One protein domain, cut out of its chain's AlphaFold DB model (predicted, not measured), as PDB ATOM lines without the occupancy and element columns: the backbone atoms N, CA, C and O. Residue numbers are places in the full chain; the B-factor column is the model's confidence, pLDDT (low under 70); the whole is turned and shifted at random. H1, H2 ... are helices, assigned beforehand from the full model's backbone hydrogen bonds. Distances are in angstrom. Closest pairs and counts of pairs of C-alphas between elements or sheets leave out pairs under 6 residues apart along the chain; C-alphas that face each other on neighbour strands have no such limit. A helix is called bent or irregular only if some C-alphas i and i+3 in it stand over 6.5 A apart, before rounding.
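AT A GLANCE: This is residues 2 to 59 of the 123 residues of the protein "MFS domain-containing protein" of Candidatus Rokubacteria bacterium (UniProt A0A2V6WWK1). A long, straight helix, H2, makes the length of an open hook, and a shorter helix, H1, makes its free arm; the chain folds back at residues 17 and 18, leaving a gap between the two helices. The printed part has 58 residues with two named helices, H1 then H2, and no named strand; its class is all helix. It is extended, with a radius of gyration of the C-alphas of 20.4 A, a rod spanning 65 by 19 by 9 A.

IN THESE COORDINATES: H1, residues 2 to 16, begins at C-alpha 2 (275.514, 447.154, 175.399) and is 21.6 A long. It is irregular: C-alphas 12 and 15 are 9.3 A apart. H2, residues 19 to 58, runs 58.2 A from C-alpha 19 (263.525, 432.012, 175.579) to C-alpha 58 (310.729, 448.921, 145.939).

HOW THE PARTS SIT: A tight link of two residues joins H1 to H2. The two helices are apart, with no C-alpha of the one within 8 A of the other. Residues 23 to 59, of which 23 to 58 belong to H2, stand free. In H2 every O i to N i+4 pair is within hydrogen-bond range; in H1, 9 of 11 are.

THE WHOLE: The C-alphas farthest apart, of Asp 15 and Ser 59, are 65.5 A apart. The printed part has no cut. Residue 2 and residues 15 to 17 have pLDDT under 70.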
ATOM      1  N   GLY A   2     276.204 448.122 176.282       69.69
ATOM      2  CA  GLY A   2     275.514 447.154 175.399       69.69
ATOM      3  C   GLY A   2     274.791 446.029 176.152       69.69
ATOM      4  O   GLY A   2     273.593 445.859 175.979       69.69
ATOM      5  N   ALA A   3     275.484 445.362 177.081       74.06
ATOM      6  CA  ALA A   3     274.881 444.338 177.938       74.06
ATOM      7  C   ALA A   3     273.745 444.883 178.824       74.06
ATOM      8  O   ALA A   3     272.743 444.207 179.007       74.06
ATOM      9  N   MET A   4     273.860 446.122 179.318       75.25
ATOM     10  CA  MET A   4     272.798 446.748 180.118       75.25
ATOM     11  C   MET A   4     271.576 447.114 179.273       75.25
ATOM     12  O   MET A   4     270.457 446.858 179.694       75.25
ATOM     13  N   ILE A   5     271.773 447.656 178.068       79.94
ATOM     14  CA  ILE A   5     270.686 447.972 177.131       79.94
ATOM     15  C   ILE A   5     269.983 446.684 176.700       79.94
ATOM     16  O   ILE A   5     268.760 446.628 176.745       79.94
ATOM     17  N   SER A   6     270.736 445.633 176.353       77.19
ATOM     18  CA  SER A   6     270.167 444.318 176.041       77.19
ATOM     19  C   SER A   6     269.438 443.708 177.236       77.19
ATOM     20  O   SER A   6     268.363 443.158 177.042       77.19
ATOM     21  N   ALA A   7     269.959 443.836 178.460       76.50
ATOM     22  CA  ALA A   7     269.287 443.344 179.662       76.50
ATOM     23  C   ALA A   7     267.970 444.086 179.933       76.50
ATOM     24  O   ALA A   7     266.969 443.441 180.222       76.50
ATOM     25  N   VAL A   8     267.941 445.416 179.776       82.75
ATOM     26  CA  VAL A   8     266.714 446.221 179.905       82.75
ATOM     27  C   VAL A   8     265.711 445.868 178.807       82.75
ATOM     28  O   VAL A   8     264.537 445.685 179.108       82.75
ATOM     29  N   LEU A   9     266.160 445.695 177.559       81.06
ATOM     30  CA  LEU A   9     265.314 445.250 176.446       81.06
ATOM     31  C   LEU A   9     264.708 443.870 176.723       81.06
ATOM     32  O   LEU A   9     263.492 443.719 176.673       81.06
ATOM     33  N   ILE A  10     265.527 442.883 177.090       80.12
ATOM     34  CA  ILE A  10     265.068 441.523 177.403       80.12
ATOM     35  C   ILE A  10     264.106 441.533 178.601       80.12
ATOM     36  O   ILE A  10     263.060 440.894 178.538       80.12
ATOM     37  N   ALA A  11     264.406 442.302 179.654       80.12
ATOM     38  CA  ALA A  11     263.525 442.453 180.811       80.12
ATOM     39  C   ALA A  11     262.197 443.147 180.454       80.12
ATOM     40  O   ALA A  11     261.148 442.748 180.951       80.12
ATOM     41  N   SER A  12     262.221 444.143 179.563       82.00
ATOM     42  CA  SER A  12     261.027 444.883 179.129       82.00
ATOM     43  C   SER A  12     260.109 444.091 178.191       82.00
ATOM     44  O   SER A  12     258.904 444.338 178.181       82.00
ATOM     45  N   LEU A  13     260.638 443.119 177.436       76.56
ATOM     46  CA  LEU A  13     259.820 442.237 176.594       76.56
ATOM     47  C   LEU A  13     259.171 441.073 177.375       76.56
ATOM     48  O   LEU A  13     258.229 440.457 176.866       76.56
ATOM     49  N   GLY A  14     259.596 440.817 178.620       70.31
ATOM     50  CA  GLY A  14     258.971 439.849 179.530       70.31
ATOM     51  C   GLY A  14     258.885 438.419 178.967       70.31
ATOM     52  O   GLY A  14     259.694 438.003 178.140       70.31
ATOM     53  N   ASP A  15     257.865 437.663 179.386       66.69
ATOM     54  CA  ASP A  15     257.656 436.250 179.005       66.69
ATOM     55  C   ASP A  15     257.109 436.037 177.585       66.69
ATOM     56  O   ASP A  15     256.816 434.911 177.185       66.69
ATOM     57  N   ARG A  16     256.972 437.107 176.795       68.25
ATOM     58  CA  ARG A  16     256.375 437.047 175.453       68.25
ATOM     59  C   ARG A  16     257.306 436.460 174.393       68.25
ATOM     60  O   ARG A  16     256.857 436.189 173.283       68.25
ATOM     61  N   LEU A  17     258.590 436.283 174.706       68.69
ATOM     62  CA  LEU A  17     259.575 435.757 173.767       68.69
ATOM     63  C   LEU A  17     259.920 434.290 174.062       68.69
ATOM     64  O   LEU A  17     260.173 433.936 175.216       68.69
ATOM     65  N   PRO A  18     260.032 433.437 173.025       77.62
ATOM     66  CA  PRO A  18     260.507 432.069 173.177       77.62
ATOM     67  C   PRO A  18     261.979 432.074 173.616       77.62
ATOM     68  O   PRO A  18     262.898 432.208 172.805       77.62
ATOM     69  N   ARG A  19     262.205 431.919 174.928       75.62
ATOM     70  CA  ARG A  19     263.525 432.012 175.579       75.62
ATOM     71  C   ARG A  19     264.578 431.100 174.931       75.62
ATOM     72  O   ARG A  19     265.720 431.516 174.769       75.62
ATOM     73  N   GLY A  20     264.185 429.902 174.484       78.19
ATOM     74  CA  GLY A  20     265.082 428.957 173.806       78.19
ATOM     75  C   GLY A  20     265.624 429.466 172.463       78.19
ATOM     76  O   GLY A  20     266.820 429.354 172.204       78.19
ATOM     77  N   LEU A  21     264.780 430.095 171.636       81.56
ATOM     78  CA  LEU A  21     265.203 430.677 170.353       81.56
ATOM     79  C   LEU A  21     266.119 431.889 170.552       81.56
ATOM     80  O   LEU A  21     267.068 432.062 169.794       81.56
ATOM     81  N   LEU A  22     265.885 432.693 171.594       82.19
ATOM     82  CA  LEU A  22     266.771 433.810 171.936       82.19
ATOM     83  C   LEU A  22     268.144 433.343 172.424       82.19
ATOM     84  O   LEU A  22     269.150 433.943 172.055       82.19
ATOM     85  N   MET A  23     268.201 432.279 173.231       84.19
ATOM     86  CA  MET A  23     269.470 431.710 173.693       84.19
ATOM     87  C   MET A  23     270.272 431.128 172.525       84.19
ATOM     88  O   MET A  23     271.458 431.432 172.396       84.19
ATOM     89  N   LEU A  24     269.619 430.358 171.643       86.44
ATOM     90  CA  LEU A  24     270.248 429.800 170.442       86.44
ATOM     91  C   LEU A  24     270.696 430.903 169.471       86.44
ATOM     92  O   LEU A  24     271.852 430.927 169.062       86.44
ATOM     93  N   GLY A  25     269.830 431.871 169.161       87.94
ATOM     94  CA  GLY A  25     270.186 432.997 168.296       87.94
ATOM     95  C   GLY A  25     271.316 433.855 168.874       87.94
ATOM     96  O   GLY A  25     272.227 434.250 168.147       87.94
ATOM     97  N   GLY A  26     271.300 434.099 170.187       86.06
ATOM     98  CA  GLY A  26     272.322 434.875 170.888       86.06
ATOM     99  C   GLY A  26     273.702 434.218 170.855       86.06
ATOM    100  O   GLY A  26     274.680 434.885 170.516       86.06
ATOM    101  N   VAL A  27     273.797 432.914 171.148       89.69
ATOM    102  CA  VAL A  27     275.084 432.195 171.104       89.69
ATOM    103  C   VAL A  27     275.616 432.072 169.677       89.69
ATOM    104  O   VAL A  27     276.814 432.248 169.458       89.69
ATOM    105  N   THR A  28     274.741 431.857 168.688       91.50
ATOM    106  CA  THR A  28     275.141 431.831 167.275       91.50
ATOM    107  C   THR A  28     275.684 433.188 166.833       91.50
ATOM    108  O   THR A  28     276.760 433.247 166.239       91.50
ATOM    109  N   LEU A  29     275.002 434.291 167.162       90.75
ATOM    110  CA  LEU A  29     275.463 435.638 166.814       90.75
ATOM    111  C   LEU A  29     276.774 436.002 167.523       90.75
ATOM    112  O   LEU A  29     277.652 436.627 166.923       90.75
ATOM    113  N   TYR A  30     276.934 435.588 168.781       88.56
ATOM    114  CA  TYR A  30     278.189 435.745 169.507       88.56
ATOM    115  C   TYR A  30     279.329 434.984 168.818       88.56
ATOM    116  O   TYR A  30     280.372 435.574 168.542       88.56
ATOM    117  N   GLY A  31     279.110 433.717 168.451       90.75
ATOM    118  CA  GLY A  31     280.086 432.919 167.705       90.75
ATOM    119  C   GLY A  31     280.486 433.568 166.377       90.75
ATOM    120  O   GLY A  31     281.674 433.716 166.097       90.75
ATOM    121  N   LEU A  32     279.510 434.048 165.597       93.25
ATOM    122  CA  LEU A  32     279.770 434.785 164.352       93.25
ATOM    123  C   LEU A  32     280.577 436.069 164.590       93.25
ATOM    124  O   LEU A  32     281.472 436.387 163.809       93.25
ATOM    125  N   SER A  33     280.305 436.786 165.682       90.75
ATOM    126  CA  SER A  33     281.041 438.005 166.043       90.75
ATOM    127  C   SER A  33     282.507 437.710 166.374       90.75
ATOM    128  O   SER A  33     283.390 438.467 165.978       90.75
ATOM    129  N   VAL A  34     282.784 436.591 167.051       92.56
ATOM    130  CA  VAL A  34     284.156 436.140 167.340       92.56
ATOM    131  C   VAL A  34     284.894 435.768 166.052       92.56
ATOM    132  O   VAL A  34     286.042 436.170 165.871       92.56
ATOM    133  N   VAL A  35     284.236 435.063 165.128       94.50
ATOM    134  CA  VAL A  35     284.816 434.744 163.812       94.50
ATOM    135  C   VAL A  35     285.133 436.020 163.030       94.50
ATOM    136  O   VAL A  35     286.233 436.155 162.496       94.50
ATOM    137  N   ALA A  36     284.218 436.993 163.010       91.81
ATOM    138  CA  ALA A  36     284.464 438.284 162.373       91.81
ATOM    139  C   ALA A  36     285.668 439.010 162.998       91.81
ATOM    140  O   ALA A  36     286.507 439.547 162.279       91.81
ATOM    141  N   PHE A  37     285.805 438.970 164.326       91.31
ATOM    142  CA  PHE A  37     286.953 439.552 165.020       91.31
ATOM    143  C   PHE A  37     288.280 438.869 164.643       91.31
ATOM    144  O   PHE A  37     289.289 439.546 164.443       91.31
ATOM    145  N   ALA A  38     288.284 437.544 164.466       93.06
ATOM    146  CA  ALA A  38     289.459 436.814 163.990       93.06
ATOM    147  C   ALA A  38     289.872 437.240 162.569       93.06
ATOM    148  O   ALA A  38     291.057 437.445 162.302       93.06
ATOM    149  N   ILE A  39     288.898 437.445 161.675       94.81
ATOM    150  CA  ILE A  39     289.145 437.944 160.314       94.81
ATOM    151  C   ILE A  39     289.759 439.348 160.351       94.81
ATOM    152  O   ILE A  39     290.695 439.620 159.600       94.81
ATOM    153  N   VAL A  40     289.286 440.224 161.243       92.50
ATOM    154  CA  VAL A  40     289.865 441.566 161.431       92.50
ATOM    155  C   VAL A  40     291.338 441.476 161.834       92.50
ATOM    156  O   VAL A  40     292.169 442.175 161.255       92.50
ATOM    157  N   GLY A  41     291.682 440.594 162.777       92.56
ATOM    158  CA  GLY A  41     293.070 440.374 163.193       92.56
ATOM    159  C   GLY A  41     293.959 439.873 162.051       92.56
ATOM    160  O   GLY A  41     295.042 440.416 161.829       92.56
ATOM    161  N   LEU A  42     293.479 438.893 161.281       94.94
ATOM    162  CA  LEU A  42     294.191 438.378 160.110       94.94
ATOM    163  C   LEU A  42     294.429 439.483 159.073       94.94
ATOM    164  O   LEU A  42     295.561 439.693 158.644       94.94
ATOM    165  N   ALA A  43     293.381 440.232 158.723       93.19
ATOM    166  CA  ALA A  43     293.471 441.335 157.773       93.19
ATOM    167  C   ALA A  43     294.462 442.412 158.237       93.19
ATOM    168  O   ALA A  43     295.233 442.927 157.425       93.19
ATOM    169  N   HIS A  44     294.480 442.728 159.535       92.75
ATOM    170  CA  HIS A  44     295.407 443.697 160.111       92.75
ATOM    171  C   HIS A  44     296.867 443.247 159.973       92.75
ATOM    172  O   HIS A  44     297.686 443.988 159.428       92.75
ATOM    173  N   VAL A  45     297.184 442.017 160.392       94.75
ATOM    174  CA  VAL A  45     298.549 441.472 160.320       94.75
ATOM    175  C   VAL A  45     299.022 441.359 158.873       94.75
ATOM    176  O   VAL A  45     300.136 441.774 158.560       94.75
ATOM    177  N   THR A  46     298.178 440.852 157.969       94.31
ATOM    178  CA  THR A  46     298.519 440.743 156.545       94.31
ATOM    179  C   THR A  46     298.761 442.113 155.920       94.31
ATOM    180  O   THR A  46     299.749 442.285 155.211       94.31
ATOM    181  N   SER A  47     297.912 443.103 156.206       90.94
ATOM    182  CA  SER A  47     298.093 444.466 155.688       90.94
ATOM    183  C   SER A  47     299.401 445.079 156.181       90.94
ATOM    184  O   SER A  47     300.152 445.647 155.393       90.94
ATOM    185  N   TRP A  48     299.710 444.920 157.471       91.25
ATOM    186  CA  TRP A  48     300.942 445.446 158.052       91.25
ATOM    187  C   TRP A  48     302.189 444.776 157.457       91.25
ATOM    188  O   TRP A  48     303.141 445.458 157.076       91.25
ATOM    189  N   ALA A  49     302.156 443.454 157.280       93.56
ATOM    190  CA  ALA A  49     303.233 442.711 156.635       93.56
ATOM    191  C   ALA A  49     303.431 443.118 155.163       93.56
ATOM    192  O   ALA A  49     304.566 443.321 154.740       93.56
ATOM    193  N   LEU A  50     302.350 443.288 154.391       92.50
ATOM    194  CA  LEU A  50     302.423 443.707 152.985       92.50
ATOM    195  C   LEU A  50     303.028 445.103 152.823       92.50
ATOM    196  O   LEU A  50     303.837 445.324 151.927       92.50
ATOM    197  N   VAL A  51     302.680 446.049 153.698       91.06
ATOM    198  CA  VAL A  51     303.283 447.389 153.659       91.06
ATOM    199  C   VAL A  51     304.795 447.298 153.881       91.06
ATOM    200  O   VAL A  51     305.564 447.902 153.132       91.06
ATOM    201  N   GLN A  52     305.233 446.482 154.843       91.31
ATOM    202  CA  GLN A  52     306.657 446.252 155.084       91.31
ATOM    203  C   GLN A  52     307.350 445.639 153.854       91.31
ATOM    204  O   GLN A  52     308.411 446.118 153.452       91.31
ATOM    205  N   THR A  53     306.766 444.625 153.206       92.06
ATOM    206  CA  THR A  53     307.391 443.976 152.039       92.06
ATOM    207  C   THR A  53     307.447 444.886 150.815       92.06
ATOM    208  O   THR A  53     308.479 444.931 150.145       92.06
ATOM    209  N   VAL A  54     306.396 445.667 150.545       90.75
ATOM    210  CA  VAL A  54     306.381 446.649 149.450       90.75
ATOM    211  C   VAL A  54     307.516 447.656 149.631       90.75
ATOM    212  O   VAL A  54     308.290 447.895 148.706       90.75
ATOM    213  N   ILE A  55     307.703 448.196 150.833       89.50
ATOM    214  CA  ILE A  55     308.780 449.166 151.075       89.50
ATOM    215  C   ILE A  55     310.162 448.525 150.861       89.50
ATOM    216  O   ILE A  55     311.049 449.148 150.273       89.50
ATOM    217  N   GLN A  56     310.361 447.271 151.280       88.19
ATOM    218  CA  GLN A  56     311.638 446.563 151.097       88.19
ATOM    219  C   GLN A  56     311.939 446.247 149.628       88.19
ATOM    220  O   GLN A  56     313.085 446.405 149.192       88.19
ATOM    221  N   ASN A  57     310.920 445.824 148.876       89.19
ATOM    222  CA  ASN A  57     311.051 445.412 147.482       89.19
ATOM    223  C   ASN A  57     311.293 446.603 146.551       89.19
ATOM    224  O   ASN A  57     312.128 446.512 145.653       89.19
ATOM    225  N   TYR A  58     310.619 447.733 146.790       87.31
ATOM    226  CA  TYR A  58     310.729 448.921 145.939       87.31
ATOM    227  C   TYR A  58     311.849 449.888 146.371       87.31
ATOM    228  O   TYR A  58     312.202 450.787 145.607       87.31
ATOM    229  N   SER A  59     312.458 449.718 147.554       85.81
ATOM    230  CA  SER A  59     313.588 450.554 147.977       85.81
ATOM    231  C   SER A  59     314.930 450.038 147.417       85.81
ATOM    232  O   SER A  59     315.295 448.880 147.661       85.81
TER     233      SER A  59